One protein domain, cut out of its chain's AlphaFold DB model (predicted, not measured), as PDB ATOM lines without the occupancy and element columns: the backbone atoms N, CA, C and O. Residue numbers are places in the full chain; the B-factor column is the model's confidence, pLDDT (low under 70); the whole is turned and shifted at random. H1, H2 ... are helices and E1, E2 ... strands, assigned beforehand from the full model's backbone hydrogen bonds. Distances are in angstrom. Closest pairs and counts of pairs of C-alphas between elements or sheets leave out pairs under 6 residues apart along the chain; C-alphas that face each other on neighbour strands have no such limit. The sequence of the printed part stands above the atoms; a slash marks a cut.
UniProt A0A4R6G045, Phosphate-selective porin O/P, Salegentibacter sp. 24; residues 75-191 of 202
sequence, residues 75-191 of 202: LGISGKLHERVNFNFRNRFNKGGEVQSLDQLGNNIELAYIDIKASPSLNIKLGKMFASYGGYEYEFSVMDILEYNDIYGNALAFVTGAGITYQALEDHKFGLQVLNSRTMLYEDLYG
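Overview. This is residues 75 to 191 of the 202 residues of the protein "Phosphate-selective porin O/P" of Salegentibacter sp. 24 (UniProt A0A4R6G045). One twisted and curled sheet of six strands makes the body, with no helix packed on it. Between E4 and E5 a loop, residues 131 to 157, swings out to one side of the sheet with the short helices H1 and H2, and after E6 a tail ends in the short helix H3, far from the sheet's middle. The printed part has 117 residues, with six named strands and three named helices that follow along the chain as E1 E2 E3 E4 H1 H2 E5 E6 H3, and the sheet, in the order E1 - E2 - E3 - E4 - E5 - E6, is antiparallel throughout. The class is mixed, helices and strands; the whole is compact, with a radius of gyration of the C-alphas of 15.1 A, yet elongated in outline, 47 by 30 by 26 A.

Along the chain. E1, residues 75 to 82, begins at C-alpha 75 (-5.687, 10.441, -1.435) and is 22.3 A long. E2, residues 85 to 92, measures 23.7 A, and E3, residues 109 to 117, 23.4 A. E4, residues 122 to 130, measures 18.3 A and bends by 105 degrees at residue 127. E5, residues 158 to 169, is the longest strand at 28.1 A and bends by 89 degrees at residue 161. E6, residues 172 to 179, is 22.8 A long and ends at C-alpha 179 (-17.781, -9.906, -3.796). The helices are short: H1, residues 136 to 139, 5.7 A; H2, residues 150 to 154, 6.2 A; H3, residues 186 to 190, 5.7 A, ending at C-alpha 190 (-30.165, -3.503, 11.495).

Arrangement. E1 and E6 are the edge strands. E1 to E4 form a meander, each strand the antiparallel neighbour of the one before. In the hairpin E1 and E2, N 77 and O 89 are 2.8 A apart; in the hairpin E2 and E3, N 88 and O 113 are 2.9 A apart; in the hairpin E3 and E4, N 116 and O 124 are 2.8 A apart, each within hydrogen-bond range. E4 and E5 are antiparallel at 156 degrees; at their bends, N 127 and O 161 are within hydrogen-bond range at 3.0 A. In the hairpin E5 and E6, N 164 and O 176 are within that range at 2.8 A. The closest C-alphas of E3 and E5, those of Glu 110 and Phe 158, are 5.6 A apart. H1, H2 and H3 are not on the sheet, and H1 and H2 are apart. In H2 and H3 every O i to N i+4 pair is within hydrogen-bond range; H1 is too short for such a pair, and its one O i to N i+3 pair is within range.

Size, cuts and confidence. The two C-alphas farthest apart, those of Glu 170 and Gly 191, are 49.1 A apart. The printed part has no cut. The link from E2 to E3, residues 93 to 108, is the long one. Residues 139 to 144 stand free. The mean pLDDT of the printed part is 90.0; residues 138 to 139 are under 70.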
ATOM      1  N   LEU A  75      -7.096  10.770  -1.260       95.69
ATOM      2  CA  LEU A  75      -5.687  10.441  -1.435       95.69
ATOM      3  C   LEU A  75      -5.587   9.041  -2.040       95.69
ATOM      4  O   LEU A  75      -6.071   8.068  -1.454       95.69
ATOM      5  N   GLY A  76      -4.954   8.946  -3.204       95.88
ATOM      6  CA  GLY A  76      -4.654   7.699  -3.892       95.88
ATOM      7  C   GLY A  76      -3.176   7.345  -3.785       95.88
ATOM      8  O   GLY A  76      -2.301   8.196  -3.946       95.88
ATOM      9  N   ILE A  77      -2.894   6.068  -3.538       96.00
ATOM     10  CA  ILE A  77      -1.551   5.496  -3.606       96.00
ATOM     11  C   ILE A  77      -1.652   4.211  -4.415       96.00
ATOM     12  O   ILE A  77      -2.370   3.283  -4.052       96.00
ATOM     13  N   SER A  78      -0.926   4.142  -5.519       95.81
ATOM     14  CA  SER A  78      -0.838   2.935  -6.339       95.81
ATOM     15  C   SER A  78       0.611   2.660  -6.675       95.81
ATOM     16  O   SER A  78       1.442   3.566  -6.680       95.81
ATOM     17  N   GLY A  79       0.955   1.411  -6.946       95.12
ATOM     18  CA  GLY A  79       2.328   1.126  -7.314       95.12
ATOM     19  C   GLY A  79       2.596  -0.303  -7.716       95.12
ATOM     20  O   GLY A  79       1.804  -1.211  -7.472       95.12
ATOM     21  N   LYS A  80       3.759  -0.481  -8.333       95.19
ATOM     22  CA  LYS A  80       4.278  -1.764  -8.787       95.19
ATOM     23  C   LYS A  80       5.186  -2.357  -7.710       95.19
ATOM     24  O   LYS A  80       6.331  -1.929  -7.561       95.19
ATOM     25  N   LEU A  81       4.671  -3.344  -6.975       91.25
ATOM     26  CA  LEU A  81       5.417  -4.090  -5.951       91.25
ATOM     27  C   LEU A  81       6.387  -5.090  -6.589       91.25
ATOM     28  O   LEU A  81       7.501  -5.277  -6.109       91.25
ATOM     29  N   HIS A  82       5.962  -5.722  -7.684       92.25
ATOM     30  CA  HIS A  82       6.727  -6.714  -8.439       92.25
ATOM     31  C   HIS A  82       6.396  -6.612  -9.937       92.25
ATOM     32  O   HIS A  82       5.444  -5.943 -10.326       92.25
ATOM     33  N   GLU A  83       7.126  -7.312 -10.810       93.62
ATOM     34  CA  GLU A  83       6.866  -7.329 -12.261       93.62
ATOM     35  C   GLU A  83       5.419  -7.643 -12.653       93.62
ATOM     36  O   GLU A  83       4.939  -7.149 -13.673       93.62
ATOM     37  N   ARG A  84       4.735  -8.431 -11.822       96.38
ATOM     38  CA  ARG A  84       3.368  -8.914 -12.034       96.38
ATOM     39  C   ARG A  84       2.397  -8.515 -10.927       96.38
ATOM     40  O   ARG A  84       1.261  -8.957 -10.975       96.38
ATOM     41  N   VAL A  85       2.834  -7.752  -9.926       97.06
ATOM     42  CA  VAL A  85       2.000  -7.426  -8.761       97.06
ATOM     43  C   VAL A  85       1.977  -5.926  -8.569       97.06
ATOM     44  O   VAL A  85       3.016  -5.307  -8.319       97.06
ATOM     45  N   ASN A  86       0.778  -5.369  -8.652       97.12
ATOM     46  CA  ASN A  86       0.497  -3.977  -8.357       97.12
ATOM     47  C   ASN A  86      -0.432  -3.889  -7.146       97.12
ATOM     48  O   ASN A  86      -1.165  -4.830  -6.849       97.12
ATOM     49  N   PHE A  87      -0.436  -2.746  -6.472       97.25
ATOM     50  CA  PHE A  87      -1.423  -2.427  -5.447       97.25
ATOM     51  C   PHE A  87      -2.130  -1.119  -5.780       97.25
ATOM     52  O   PHE A  87      -1.563  -0.248  -6.445       97.25
ATOM     53  N   ASN A  88      -3.356  -0.988  -5.287       96.69
ATOM     54  CA  ASN A  88      -4.140   0.232  -5.351       96.69
ATOM     55  C   ASN A  88      -4.800   0.484  -4.001       96.69
ATOM     56  O   ASN A  88      -5.515  -0.368  -3.471       96.69
ATOM     57  N   PHE A  89      -4.575   1.681  -3.481       97.19
ATOM     58  CA  PHE A  89      -5.181   2.197  -2.272       97.19
ATOM     59  C   PHE A  89      -5.796   3.567  -2.554       97.19
ATOM     60  O   PHE A  89      -5.168   4.409  -3.199       97.19
ATOM     61  N   ARG A  90      -7.013   3.812  -2.067       95.62
ATOM     62  CA  ARG A  90      -7.658   5.127  -2.131       95.62
ATOM     63  C   ARG A  90      -8.484   5.377  -0.882       95.62
ATOM     64  O   ARG A  90      -9.395   4.608  -0.579       95.62
ATOM     65  N   ASN A  91      -8.188   6.478  -0.203       95.88
ATOM     66  CA  ASN A  91      -8.948   6.959   0.944       95.88
ATOM     67  C   ASN A  91      -9.690   8.247   0.576       95.88
ATOM     68  O   ASN A  91      -9.065   9.192   0.101       95.88
ATOM     69  N   ARG A  92     -11.004   8.282   0.799       93.12
ATOM     70  CA  ARG A  92     -11.867   9.438   0.561       93.12
ATOM     71  C   ARG A  92     -12.188  10.138   1.878       93.12
ATOM     72  O   ARG A  92     -12.933   9.618   2.700       93.12
ATOM     73  N   PHE A  93     -11.682  11.350   2.046       92.50
ATOM     74  CA  PHE A  93     -11.768  12.096   3.303       92.50
ATOM     75  C   PHE A  93     -13.158  12.653   3.607       92.50
ATOM     76  O   PHE A  93     -13.494  12.850   4.767       92.50
ATOM     77  N   ASN A  94     -13.985  12.897   2.589       86.12
ATOM     78  CA  ASN A  94     -15.354  13.380   2.771       86.12
ATOM     79  C   ASN A  94     -16.388  12.239   2.870       86.12
ATOM     80  O   ASN A  94     -17.535  12.391   2.453       86.12
ATOM     81  N   LYS A  95     -15.967  11.091   3.415       85.44
ATOM     82  CA  LYS A  95     -16.792   9.919   3.737       85.44
ATOM     83  C   LYS A  95     -16.452   9.451   5.159       85.44
ATOM     84  O   LYS A  95     -15.319   9.618   5.600       85.44
ATOM     85  N   GLY A  96     -17.424   8.885   5.879       86.19
ATOM     86  CA  GLY A  96     -17.230   8.419   7.260       86.19
ATOM     87  C   GLY A  96     -16.093   7.397   7.389       86.19
ATOM     88  O   GLY A  96     -15.914   6.559   6.507       86.19
ATOM     89  N   GLY A  97     -15.323   7.482   8.477       88.69
ATOM     90  CA  GLY A  97     -14.129   6.661   8.719       88.69
ATOM     91  C   GLY A  97     -14.365   5.374   9.510       88.69
ATOM     92  O   GLY A  97     -13.411   4.630   9.718       88.69
ATOM     93  N   GLU A  98     -15.602   5.111   9.935       92.25
ATOM     94  CA  GLU A  98     -15.930   3.971  10.793       92.25
ATOM     95  C   GLU A  98     -15.520   2.642  10.157       92.25
ATOM     96  O   GLU A  98     -15.789   2.384   8.974       92.25
ATOM     97  N   VAL A  99     -14.862   1.803  10.957       93.81
ATOM     98  CA  VAL A  99     -14.452   0.462  10.543       93.81
ATOM     99  C   VAL A  99     -15.700  -0.387  10.352       93.81
ATOM    100  O   VAL A  99     -16.564  -0.456  11.217       93.81
ATOM    101  N   GLN A 100     -15.801  -1.004   9.185       93.69
ATOM    102  CA  GLN A 100     -16.923  -1.855   8.822       93.69
ATOM    103  C   GLN A 100     -16.650  -3.283   9.316       93.69
ATOM    104  O   GLN A 100     -15.558  -3.802   9.093       93.69
ATOM    105  N   SER A 101     -17.607  -3.915   9.992       93.31
ATOM    106  CA  SER A 101     -17.384  -5.163  10.739       93.31
ATOM    107  C   SER A 101     -17.097  -6.400   9.887       93.31
ATOM    108  O   SER A 101     -16.330  -7.259  10.323       93.31
ATOM    109  N   LEU A 102     -17.630  -6.491   8.665       91.56
ATOM    110  CA  LEU A 102     -17.337  -7.610   7.762       91.56
ATOM    111  C   LEU A 102     -16.030  -7.378   6.993       91.56
ATOM    112  O   LEU A 102     -15.183  -8.261   6.907       91.56
ATOM    113  N   ASP A 103     -15.852  -6.169   6.457       88.94
ATOM    114  CA  ASP A 103     -14.691  -5.814   5.629       88.94
ATOM    115  C   ASP A 103     -13.423  -5.497   6.442       88.94
ATOM    116  O   ASP A 103     -12.331  -5.461   5.874       88.94
ATOM    117  N   GLN A 104     -13.551  -5.222   7.746       93.44
ATOM    118  CA  GLN A 104     -12.462  -4.830   8.659       93.44
ATOM    119  C   GLN A 104     -11.626  -3.638   8.145       93.44
ATOM    120  O   GLN A 104     -10.439  -3.490   8.440       93.44
ATOM    121  N   LEU A 105     -12.262  -2.758   7.366       94.56
ATOM    122  CA  LEU A 105     -11.680  -1.552   6.779       94.56
ATOM    123  C   LEU A 105     -12.587  -0.350   7.042       94.56
ATOM    124  O   LEU A 105     -13.811  -0.478   7.082       94.56
ATOM    125  N   GLY A 106     -11.989   0.837   7.160       94.19
ATOM    126  CA  GLY A 106     -12.738   2.092   7.239       94.19
ATOM    127  C   GLY A 106     -13.639   2.287   6.017       94.19
ATOM    128  O   GLY A 106     -13.240   2.012   4.880       94.19
ATOM    129  N   ASN A 107     -14.862   2.779   6.221       92.06
ATOM    130  CA  ASN A 107     -15.807   3.039   5.127       92.06
ATOM    131  C   ASN A 107     -15.287   4.091   4.118       92.06
ATOM    132  O   ASN A 107     -15.648   4.075   2.936       92.06
ATOM    133  N   ASN A 108     -14.394   4.974   4.567       94.06
ATOM    134  CA  ASN A 108     -13.663   5.951   3.760       94.06
ATOM    135  C   ASN A 108     -12.610   5.331   2.831       94.06
ATOM    136  O   ASN A 108     -12.194   5.975   1.870       94.06
ATOM    137  N   ILE A 109     -12.170   4.098   3.083       95.75
ATOM    138  CA  ILE A 109     -11.282   3.369   2.176       95.75
ATOM    139  C   ILE A 109     -12.139   2.818   1.036       95.75
ATOM    140  O   ILE A 109     -12.921   1.883   1.224       95.75
ATOM    141  N   GLU A 110     -12.008   3.421  -0.142       93.31
ATOM    142  CA  GLU A 110     -12.735   3.021  -1.350       93.31
ATOM    143  C   GLU A 110     -12.012   1.882  -2.073       93.31
ATOM    144  O   GLU A 110     -12.630   0.894  -2.450       93.31
ATOM    145  N   LEU A 111     -10.691   1.984  -2.228       95.19
ATOM    146  CA  LEU A 111      -9.876   0.950  -2.864       95.19
ATOM    147  C   LEU A 111      -8.809   0.476  -1.884       95.19
ATOM    148  O   LEU A 111      -8.124   1.295  -1.276       95.19
ATOM    149  N   ALA A 112      -8.661  -0.837  -1.755       97.44
ATOM    150  CA  ALA A 112      -7.570  -1.488  -1.041       97.44
ATOM    151  C   ALA A 112      -7.412  -2.906  -1.596       97.44
ATOM    152  O   ALA A 112      -7.911  -3.875  -1.023       97.44
ATOM    153  N   TYR A 113      -6.768  -3.024  -2.756       97.62
ATOM    154  CA  TYR A 113      -6.615  -4.303  -3.442       97.62
ATOM    155  C   TYR A 113      -5.244  -4.453  -4.097       97.62
ATOM    156  O   TYR A 113      -4.562  -3.474  -4.417       97.62
ATOM    157  N   ILE A 114      -4.866  -5.706  -4.333       98.06
ATOM    158  CA  ILE A 114      -3.740  -6.078  -5.188       98.06
ATOM    159  C   ILE A 114      -4.246  -6.569  -6.543       98.06
ATOM    160  O   ILE A 114      -5.296  -7.205  -6.627       98.06
ATOM    161  N   ASP A 115      -3.498  -6.268  -7.599       97.62
ATOM    162  CA  ASP A 115      -3.733  -6.737  -8.967       97.62
ATOM    163  C   ASP A 115      -2.537  -7.584  -9.403       97.62
ATOM    164  O   ASP A 115      -1.392  -7.116  -9.432       97.62
ATOM    165  N   ILE A 116      -2.806  -8.853  -9.689       98.25
ATOM    166  CA  ILE A 116      -1.827  -9.871 -10.031       98.25
ATOM    167  C   ILE A 116      -2.009 -10.233 -11.500       98.25
ATOM    168  O   ILE A 116      -3.009 -10.829 -11.900       98.25
ATOM    169  N   LYS A 117      -0.989  -9.953 -12.305       97.94
ATOM    170  CA  LYS A 117      -0.898 -10.411 -13.689       97.94
ATOM    171  C   LYS A 117      -0.516 -11.895 -13.719       97.94
ATOM    172  O   LYS A 117       0.668 -12.240 -13.709       97.94
ATOM    173  N   ALA A 118      -1.517 -12.772 -13.736       97.00
ATOM    174  CA  ALA A 118      -1.335 -14.224 -13.771       97.00
ATOM    175  C   ALA A 118      -0.756 -14.700 -15.117       97.00
ATOM    176  O   ALA A 118       0.096 -15.589 -15.148       97.00
ATOM    177  N   SER A 119      -1.158 -14.070 -16.225       96.69
ATOM    178  CA  SER A 119      -0.623 -14.313 -17.572       96.69
ATOM    179  C   SER A 119      -0.636 -13.017 -18.408       96.69
ATOM    180  O   SER A 119      -1.097 -11.985 -17.921       96.69
ATOM    181  N   PRO A 120      -0.136 -13.004 -19.661       95.38
ATOM    182  CA  PRO A 120      -0.254 -11.837 -20.536       95.38
ATOM    183  C   PRO A 120      -1.686 -11.315 -20.724       95.38
ATOM    184  O   PRO A 120      -1.839 -10.110 -20.904       95.38
ATOM    185  N   SER A 121      -2.692 -12.195 -20.648       96.69
ATOM    186  CA  SER A 121      -4.109 -11.893 -20.883       96.69
ATOM    187  C   SER A 121      -5.011 -12.093 -19.662       96.69
ATOM    188  O   SER A 121      -6.201 -11.815 -19.758       96.69
ATOM    189  N   LEU A 122      -4.488 -12.574 -18.529       97.50
ATOM    190  CA  LEU A 122      -5.271 -12.846 -17.321       97.50
ATOM    191  C   LEU A 122      -4.739 -12.060 -16.122       97.50
ATOM    192  O   LEU A 122      -3.584 -12.231 -15.717       97.50
ATOM    193  N   ASN A 123      -5.630 -11.289 -15.509       97.88
ATOM    194  CA  ASN A 123      -5.397 -10.555 -14.272       97.88
ATOM    195  C   ASN A 123      -6.333 -11.048 -13.168       97.88
ATOM    196  O   ASN A 123      -7.479 -11.413 -13.428       97.88
ATOM    197  N   ILE A 124      -5.842 -11.023 -11.932       98.25
ATOM    198  CA  ILE A 124      -6.580 -11.396 -10.725       98.25
ATOM    199  C   ILE A 124      -6.513 -10.222  -9.750       98.25
ATOM    200  O   ILE A 124      -5.426  -9.741  -9.441       98.25
ATOM    201  N   LYS A 125      -7.661  -9.779  -9.243       97.75
ATOM    202  CA  LYS A 125      -7.775  -8.743  -8.215       97.75
ATOM    203  C   LYS A 125      -8.237  -9.354  -6.905       97.75
ATOM    204  O   LYS A 125      -9.166 -10.155  -6.910       97.75
ATOM    205  N   LEU A 126      -7.619  -8.955  -5.798       98.00
ATOM    206  CA  LEU A 126      -7.958  -9.421  -4.451       98.00
ATOM    207  C   LEU A 126      -7.979  -8.239  -3.481       98.00
ATOM    208  O   LEU A 126      -7.006  -7.485  -3.423       98.00
ATOM    209  N   GLY A 127      -9.061  -8.096  -2.720       97.62
ATOM    210  CA  GLY A 127      -9.231  -7.046  -1.712       97.62
ATOM    211  C   GLY A 127     -10.478  -6.196  -1.946       97.62
ATOM    212  O   GLY A 127     -11.414  -6.627  -2.618       97.62
ATOM    213  N   LYS A 128     -10.493  -4.985  -1.388       96.38
ATOM    214  CA  LYS A 128     -11.603  -4.042  -1.536       96.38
ATOM    215  C   LYS A 128     -11.506  -3.304  -2.860       96.38
ATOM    216  O   LYS A 128     -10.544  -2.571  -3.106       96.38
ATOM    217  N   MET A 129     -12.495  -3.513  -3.716       94.19
ATOM    218  CA  MET A 129     -12.529  -2.977  -5.071       94.19
ATOM    219  C   MET A 129     -13.926  -2.491  -5.434       94.19
ATOM    220  O   MET A 129     -14.896  -2.722  -4.714       94.19
ATOM    221  N   PHE A 130     -14.017  -1.802  -6.564       89.69
ATOM    222  CA  PHE A 130     -15.299  -1.392  -7.109       89.69
ATOM    223  C   PHE A 130     -16.074  -2.607  -7.651       89.69
ATOM    224  O   PHE A 130     -15.503  -3.433  -8.376       89.69
ATOM    225  N   ALA A 131     -17.357  -2.707  -7.303       90.31
ATOM    226  CA  ALA A 131     -18.270  -3.724  -7.806       90.31
ATOM    227  C   ALA A 131     -18.710  -3.403  -9.240       90.31
ATOM    228  O   ALA A 131     -19.196  -2.314  -9.537       90.31
ATOM    229  N   SER A 132     -18.543  -4.354 -10.153       86.69
ATOM    230  CA  SER A 132     -18.837  -4.162 -11.575       86.69
ATOM    231  C   SER A 132     -20.343  -4.251 -11.833       86.69
ATOM    232  O   SER A 132     -20.854  -5.318 -12.157       86.69
ATOM    233  N   TYR A 133     -21.050  -3.125 -11.717       80.75
ATOM    234  CA  TYR A 133     -22.493  -3.037 -11.999       80.75
ATOM    235  C   TYR A 133     -22.845  -2.929 -13.491       80.75
ATOM    236  O   TYR A 133     -24.009  -3.058 -13.858       80.75
ATOM    237  N   GLY A 134     -21.843  -2.760 -14.358       71.88
ATOM    238  CA  GLY A 134     -22.019  -2.662 -15.806       71.88
ATOM    239  C   GLY A 134     -22.388  -1.248 -16.254       71.88
ATOM    240  O   GLY A 134     -23.394  -0.690 -15.841       71.88
ATOM    241  N   GLY A 135     -21.555  -0.654 -17.107       71.12
ATOM    242  CA  GLY A 135     -21.683   0.735 -17.549       71.12
ATOM    243  C   GLY A 135     -20.308   1.347 -17.795       71.12
ATOM    244  O   GLY A 135     -19.322   0.932 -17.189       71.12
ATOM    245  N   TYR A 136     -20.227   2.312 -18.704       72.62
ATOM    246  CA  TYR A 136     -18.952   2.923 -19.089       72.62
ATOM    247  C   TYR A 136     -18.428   3.914 -18.028       72.62
ATOM    248  O   TYR A 136     -17.222   4.092 -17.884       72.62
ATOM    249  N   GLU A 137     -19.325   4.504 -17.228       70.31
ATOM    250  CA  GLU A 137     -18.999   5.449 -16.146       70.31
ATOM    251  C   GLU A 137     -18.066   4.839 -15.090       70.31
ATOM    252  O   GLU A 137     -17.257   5.538 -14.492       70.31
ATOM    253  N   TYR A 138     -18.115   3.520 -14.904       68.31
ATOM    254  CA  TYR A 138     -17.304   2.806 -13.917       68.31
ATOM    255  C   TYR A 138     -15.834   2.636 -14.322       68.31
ATOM    256  O   TYR A 138     -15.020   2.207 -13.503       68.31
ATOM    257  N   GLU A 139     -15.484   2.958 -15.571       69.81
ATOM    258  CA  GLU A 139     -14.094   2.979 -16.037       69.81
ATOM    259  C   GLU A 139     -13.421   4.346 -15.830       69.81
ATOM    260  O   GLU A 139     -12.194   4.436 -15.901       69.81
ATOM    261  N   PHE A 140     -14.191   5.401 -15.532       75.56
ATOM    262  CA  PHE A 140     -13.653   6.738 -15.293       75.56
ATOM    263  C   PHE A 140     -13.220   6.954 -13.845       75.56
ATOM    264  O   PHE A 140     -13.691   6.312 -12.901       75.56
ATOM    265  N   SER A 141     -12.303   7.906 -13.659       75.81
ATOM    266  CA  SER A 141     -11.972   8.382 -12.323       75.81
ATOM    267  C   SER A 141     -13.177   9.091 -11.715       75.81
ATOM    268  O   SER A 141     -13.899   9.816 -12.394       75.81
ATOM    269  N   VAL A 142     -13.338   8.966 -10.397       73.56
ATOM    270  CA  VAL A 142     -14.392   9.669  -9.647       73.56
ATOM    271  C   VAL A 142     -14.303  11.187  -9.820       73.56
ATOM    272  O   VAL A 142     -15.313  11.878  -9.742       73.56
ATOM    273  N   MET A 143     -13.097  11.701 -10.071       77.25
ATOM    274  CA  MET A 143     -12.878  13.116 -10.358       77.25
ATOM    275  C   MET A 143     -13.592  13.567 -11.640       77.25
ATOM    276  O   MET A 143     -14.127  14.675 -11.681       77.25
ATOM    277  N   ASP A 144     -13.624  12.707 -12.656       79.81
ATOM    278  CA  ASP A 144     -14.086  13.046 -14.004       79.81
ATOM    279  C   ASP A 144     -15.612  12.940 -14.145       79.81
ATOM    280  O   ASP A 144     -16.185  13.355 -15.150       79.81
ATOM    281  N   ILE A 145     -16.285  12.402 -13.125       77.94
ATOM    282  CA  ILE A 145     -17.724  12.152 -13.127       77.94
ATOM    283  C   ILE A 145     -18.402  13.205 -12.261       77.94
ATOM    284  O   ILE A 145     -18.288  13.189 -11.033       77.94
ATOM    285  N   LEU A 146     -19.115  14.138 -12.896       76.12
ATOM    286  CA  LEU A 146     -19.836  15.204 -12.194       76.12
ATOM    287  C   LEU A 146     -20.894  14.623 -11.246       76.12
ATOM    288  O   LEU A 146     -20.892  14.915 -10.049       76.12
ATOM    289  N   GLU A 147     -21.744  13.764 -11.797       77.19
ATOM    290  CA  GLU A 147     -22.816  13.057 -11.115       77.19
ATOM    291  C   GLU A 147     -22.872  11.642 -11.681       77.19
ATOM    292  O   GLU A 147     -22.771  11.452 -12.892       77.19
ATOM    293  N   TYR A 148     -22.955  10.657 -10.795       76.69
ATOM    294  CA  TYR A 148     -23.096   9.272 -11.214       76.69
ATOM    295  C   TYR A 148     -24.554   8.942 -11.492       76.69
ATOM    296  O   TYR A 148     -25.456   9.564 -10.933       76.69
ATOM    297  N   ASN A 149     -24.771   7.880 -12.264       78.06
ATOM    298  CA  ASN A 149     -26.078   7.253 -12.356       78.06
ATOM    299  C   ASN A 149     -26.654   6.843 -10.982       78.06
ATOM    300  O   ASN A 149     -25.938   6.644  -9.991       78.06
ATOM    301  N   ASP A 150     -27.973   6.642 -10.956       78.00
ATOM    302  CA  ASP A 150     -28.715   6.294  -9.741       78.00
ATOM    303  C   ASP A 150     -28.227   4.995  -9.084       78.00
ATOM    304  O   ASP A 150     -28.311   4.857  -7.862       78.00
ATOM    305  N   ILE A 151     -27.691   4.045  -9.860       76.19
ATOM    306  CA  ILE A 151     -27.175   2.784  -9.315       76.19
ATOM    307  C   ILE A 151     -25.980   3.067  -8.412       76.19
ATOM    308  O   ILE A 151     -25.938   2.558  -7.301       76.19
ATOM    309  N   TYR A 152     -25.034   3.914  -8.819       72.69
ATOM    310  CA  TYR A 152     -23.888   4.248  -7.969       72.69
ATOM    311  C   TYR A 152     -24.317   4.936  -6.665       72.69
ATOM    312  O   TYR A 152     -23.740   4.680  -5.611       72.69
ATOM    313  N   GLY A 153     -25.313   5.825  -6.738       71.44
ATOM    314  CA  GLY A 153     -25.800   6.568  -5.574       71.44
ATOM    315  C   GLY A 153     -26.507   5.692  -4.538       71.44
ATOM    316  O   GLY A 153     -26.501   6.033  -3.357       71.44
ATOM    317  N   ASN A 154     -27.090   4.569  -4.968       77.31
ATOM    318  CA  ASN A 154     -27.953   3.733  -4.131       77.31
ATOM    319  C   ASN A 154     -27.419   2.310  -3.890       77.31
ATOM    320  O   ASN A 154     -27.879   1.639  -2.968       77.31
ATOM    321  N   ALA A 155     -26.465   1.834  -4.690       83.19
ATOM    322  CA  ALA A 155     -25.851   0.520  -4.544       83.19
ATOM    323  C   ALA A 155     -24.504   0.607  -3.820       83.19
ATOM    324  O   ALA A 155     -23.764   1.590  -3.899       83.19
ATOM    325  N   LEU A 156     -24.150  -0.472  -3.127       84.88
ATOM    326  CA  LEU A 156     -22.882  -0.558  -2.421       84.88
ATOM    327  C   LEU A 156     -21.718  -0.682  -3.420       84.88
ATOM    328  O   LEU A 156     -21.485  -1.731  -4.008       84.88
ATOM    329  N   ALA A 157     -20.992   0.411  -3.629       84.50
ATOM    330  CA  ALA A 157     -19.984   0.520  -4.684       84.50
ATOM    331  C   ALA A 157     -18.660  -0.216  -4.409       84.50
ATOM    332  O   ALA A 157     -18.090  -0.813  -5.318       84.50
ATOM    333  N   PHE A 158     -18.141  -0.141  -3.181       90.88
ATOM    334  CA  PHE A 158     -16.792  -0.604  -2.841       90.88
ATOM    335  C   PHE A 158     -16.842  -1.684  -1.770       90.88
ATOM    336  O   PHE A 158     -17.165  -1.390  -0.619       90.88
ATOM    337  N   VAL A 159     -16.486  -2.908  -2.149       94.06
ATOM    338  CA  VAL A 159     -16.640  -4.110  -1.321       94.06
ATOM    339  C   VAL A 159     -15.448  -5.040  -1.471       94.06
ATOM    340  O   VAL A 159     -14.753  -5.035  -2.493       94.06
ATOM    341  N   THR A 160     -15.195  -5.833  -0.433       96.31
ATOM    342  CA  THR A 160     -14.123  -6.828  -0.435       96.31
ATOM    343  C   THR A 160     -14.516  -8.066  -1.228       96.31
ATOM    344  O   THR A 160     -15.646  -8.545  -1.158       96.31
ATOM    345  N   GLY A 161     -13.564  -8.604  -1.984       96.38
ATOM    346  CA  GLY A 161     -13.713  -9.899  -2.627       96.38
ATOM    347  C   GLY A 161     -12.580 -10.202  -3.593       96.38
ATOM    348  O   GLY A 161     -11.441  -9.750  -3.420       96.38
ATOM    349  N   ALA A 162     -12.906 -10.978  -4.621       97.81
ATOM    350  CA  ALA A 162     -11.982 -11.388  -5.663       97.81
ATOM    351  C   ALA A 162     -12.579 -11.145  -7.049       97.81
ATOM    352  O   ALA A 162     -13.784 -11.263  -7.265       97.81
ATOM    353  N   GLY A 163     -11.720 -10.839  -8.012       97.25
ATOM    354  CA  GLY A 163     -12.115 -10.689  -9.402       97.25
ATOM    355  C   GLY A 163     -11.074 -11.242 -10.353       97.25
ATOM    356  O   GLY A 163      -9.883 -11.251 -10.052       97.25
ATOM    357  N   ILE A 164     -11.528 -11.673 -11.520       97.56
ATOM    358  CA  ILE A 164     -10.676 -12.033 -12.644       97.56
ATOM    359  C   ILE A 164     -11.047 -11.189 -13.852       97.56
ATOM    360  O   ILE A 164     -12.217 -10.882 -14.080       97.56
ATOM    361  N   THR A 165     -10.038 -10.853 -14.641       95.69
ATOM    362  CA  THR A 165     -10.212 -10.156 -15.909       95.69
ATOM    363  C   THR A 165      -9.411 -10.875 -16.980       95.69
ATOM    364  O   THR A 165      -8.204 -11.054 -16.828       95.69
ATOM    365  N   TYR A 166     -10.077 -11.278 -18.058       96.88
ATOM    366  CA  TYR A 166      -9.491 -11.984 -19.189       96.88
ATOM    367  C   TYR A 166      -9.614 -11.153 -20.469       96.88
ATOM    368  O   TYR A 166     -10.719 -10.824 -20.902       96.88
ATOM    369  N   GLN A 167      -8.480 -10.823 -21.083       96.94
ATOM    370  CA  GLN A 167      -8.405 -10.176 -22.389       96.94
ATOM    371  C   GLN A 167      -8.508 -11.249 -23.481       96.94
ATOM    372  O   GLN A 167      -7.544 -11.974 -23.732       96.94
ATOM    373  N   ALA A 168      -9.679 -11.374 -24.105       95.00
ATOM    374  CA  ALA A 168      -9.931 -12.396 -25.120       95.00
ATOM    375  C   ALA A 168      -9.419 -11.984 -26.509       95.00
ATOM    376  O   ALA A 168      -8.880 -12.813 -27.237       95.00
ATOM    377  N   LEU A 169      -9.576 -10.706 -26.867       95.31
ATOM    378  CA  LEU A 169      -9.108 -10.078 -28.112       95.31
ATOM    379  C   LEU A 169      -8.596  -8.670 -27.787       95.31
ATOM    380  O   LEU A 169      -8.795  -8.225 -26.666       95.31
ATOM    381  N   GLU A 170      -7.981  -7.952 -28.727       93.31
ATOM    382  CA  GLU A 170      -7.436  -6.600 -28.485       93.31
ATOM    383  C   GLU A 170      -8.468  -5.644 -27.854       93.31
ATOM    384  O   GLU A 170      -8.186  -5.040 -26.821       93.31
ATOM    385  N   ASP A 171      -9.705  -5.658 -28.359       93.94
ATOM    386  CA  ASP A 171     -10.787  -4.771 -27.903       93.94
ATOM    387  C   ASP A 171     -11.834  -5.456 -27.004       93.94
ATOM    388  O   ASP A 171     -12.829  -4.844 -26.616       93.94
ATOM    389  N   HIS A 172     -11.646  -6.736 -26.657       93.50
ATOM    390  CA  HIS A 172     -12.643  -7.510 -25.907       93.50
ATOM    391  C   HIS A 172     -12.083  -8.094 -24.611       93.50
ATOM    392  O   HIS A 172     -11.188  -8.945 -24.612       93.50
ATOM    393  N   LYS A 173     -12.691  -7.678 -23.497       91.81
ATOM    394  CA  LYS A 173     -12.297  -8.021 -22.131       91.81
ATOM    395  C   LYS A 173     -13.499  -8.567 -21.366       91.81
ATOM    396  O   LYS A 173     -14.554  -7.941 -21.343       91.81
ATOM    397  N   PHE A 174     -13.322  -9.704 -20.706       93.06
ATOM    398  CA  PHE A 174     -14.322 -10.300 -19.824       93.06
ATOM    399  C   PHE A 174     -13.891 -10.138 -18.373       93.06
ATOM    400  O   PHE A 174     -12.737 -10.396 -18.037       93.06
ATOM    401  N   GLY A 175     -14.817  -9.711 -17.520       93.06
ATOM    402  CA  GLY A 175     -14.608  -9.592 -16.082       93.06
ATOM    403  C   GLY A 175     -15.601 -10.462 -15.324       93.06
ATOM    404  O   GLY A 175     -16.771 -10.522 -15.693       93.06
ATOM    405  N   LEU A 176     -15.137 -11.113 -14.264       95.31
ATOM    406  CA  LEU A 176     -15.983 -11.807 -13.296       95.31
ATOM    407  C   LEU A 176     -15.529 -11.410 -11.895       95.31
ATOM    408  O   LEU A 176     -14.331 -11.414 -11.616       95.31
ATOM    409  N   GLN A 177     -16.473 -11.086 -11.015       95.69
ATOM    410  CA  GLN A 177     -16.194 -10.771  -9.617       95.69
ATOM    411  C   GLN A 177     -17.080 -11.605  -8.691       95.69
ATOM    412  O   GLN A 177     -18.250 -11.838  -8.983       95.69
ATOM    413  N   VAL A 178     -16.501 -12.024  -7.569       96.12
ATOM    414  CA  VAL A 178     -17.196 -12.601  -6.418       96.12
ATOM    415  C   VAL A 178     -16.890 -11.690  -5.241       96.12
ATOM    416  O   VAL A 178     -15.736 -11.570  -4.826       96.12
ATOM    417  N   LEU A 179     -17.912 -10.992  -4.760       94.56
ATOM    418  CA  LEU A 179     -17.781  -9.906  -3.796       94.56
ATOM    419  C   LEU A 179     -18.733 -10.124  -2.628       94.56
ATOM    420  O   LEU A 179     -19.803 -10.710  -2.800       94.56
ATOM    421  N   ASN A 180     -18.365  -9.587  -1.468       93.38
ATOM    422  CA  ASN A 180     -19.295  -9.459  -0.358       93.38
ATOM    423  C   ASN A 180     -20.495  -8.605  -0.794       93.38
ATOM    424  O   ASN A 180     -20.338  -7.573  -1.449       93.38
ATOM    425  N   SER A 181     -21.698  -9.011  -0.394       90.31
ATOM    426  CA  SER A 181     -22.926  -8.248  -0.652       90.31
ATOM    427  C   SER A 181     -23.083  -7.028   0.263       90.31
ATOM    428  O   SER A 181     -23.944  -6.184   0.024       90.31
ATOM    429  N   ARG A 182     -22.257  -6.934   1.313       91.00
ATOM    430  CA  ARG A 182     -22.264  -5.886   2.341       91.00
ATOM    431  C   ARG A 182     -20.864  -5.664   2.918       91.00
ATOM    432  O   ARG A 182     -19.977  -6.478   2.702       91.00
ATOM    433  N   THR A 183     -20.679  -4.577   3.664       92.38
ATOM    434  CA  THR A 183     -19.424  -4.272   4.381       92.38
ATOM    435  C   THR A 183     -19.521  -4.482   5.893       92.38
ATOM    436  O   THR A 183     -18.492  -4.545   6.565       92.38
ATOM    437  N   MET A 184     -20.735  -4.607   6.429       92.50
ATOM    438  CA  MET A 184     -21.040  -4.759   7.857       92.50
ATOM    439  C   MET A 184     -21.860  -6.026   8.104       92.50
ATOM    440  O   MET A 184     -22.519  -6.516   7.187       92.50
ATOM    441  N   LEU A 185     -21.828  -6.536   9.331       90.44
ATOM    442  CA  LEU A 185     -22.701  -7.610   9.797       90.44
ATOM    443  C   LEU A 185     -24.152  -7.126   9.931       90.44
ATOM    444  O   LEU A 185     -24.422  -5.923   9.981       90.44
ATOM    445  N   TYR A 186     -25.102  -8.059   9.975       88.00
ATOM    446  CA  TYR A 186     -26.524  -7.723  10.133       88.00
ATOM    447  C   TYR A 186     -26.833  -7.030  11.461       88.00
ATOM    448  O   TYR A 186     -27.628  -6.093  11.466       88.00
ATOM    449  N   GLU A 187     -26.168  -7.428  12.546       86.25
ATOM    450  CA  GLU A 187     -26.304  -6.769  13.851       86.25
ATOM    451  C   GLU A 187     -25.931  -5.280  13.792       86.25
ATOM    452  O   GLU A 187     -26.629  -4.447  14.359       86.25
ATOM    453  N   ASP A 188     -24.904  -4.911  13.021       87.88
ATOM    454  CA  ASP A 188     -24.471  -3.515  12.895       87.88
ATOM    455  C   ASP A 188     -25.336  -2.711  11.915       87.88
ATOM    456  O   ASP A 188     -25.475  -1.495  12.045       87.88
ATOM    457  N   LEU A 189     -25.911  -3.377  10.907       85.69
ATOM    458  CA  LEU A 189     -26.772  -2.745   9.903       85.69
ATOM    459  C   LEU A 189     -28.191  -2.495  10.412       85.69
ATOM    460  O   LEU A 189     -28.780  -1.458  10.103       85.69
ATOM    461  N   TYR A 190     -28.749  -3.465  11.132       84.44
ATOM    462  CA  TYR A 190     -30.165  -3.503  11.495       84.44
ATOM    463  C   TYR A 190     -30.400  -3.455  13.010       84.44
ATOM    464  O   TYR A 190     -31.532  -3.218  13.439       84.44
ATOM    465  N   GLY A 191     -29.356  -3.626  13.829       79.56
ATOM    466  CA  GLY A 191     -29.486  -3.702  15.283       79.56
ATOM    467  C   GLY A 191     -30.374  -4.871  15.704       79.56
ATOM    468  O   GLY A 191     -30.386  -5.925  15.073       79.56
TER     469      GLY A 191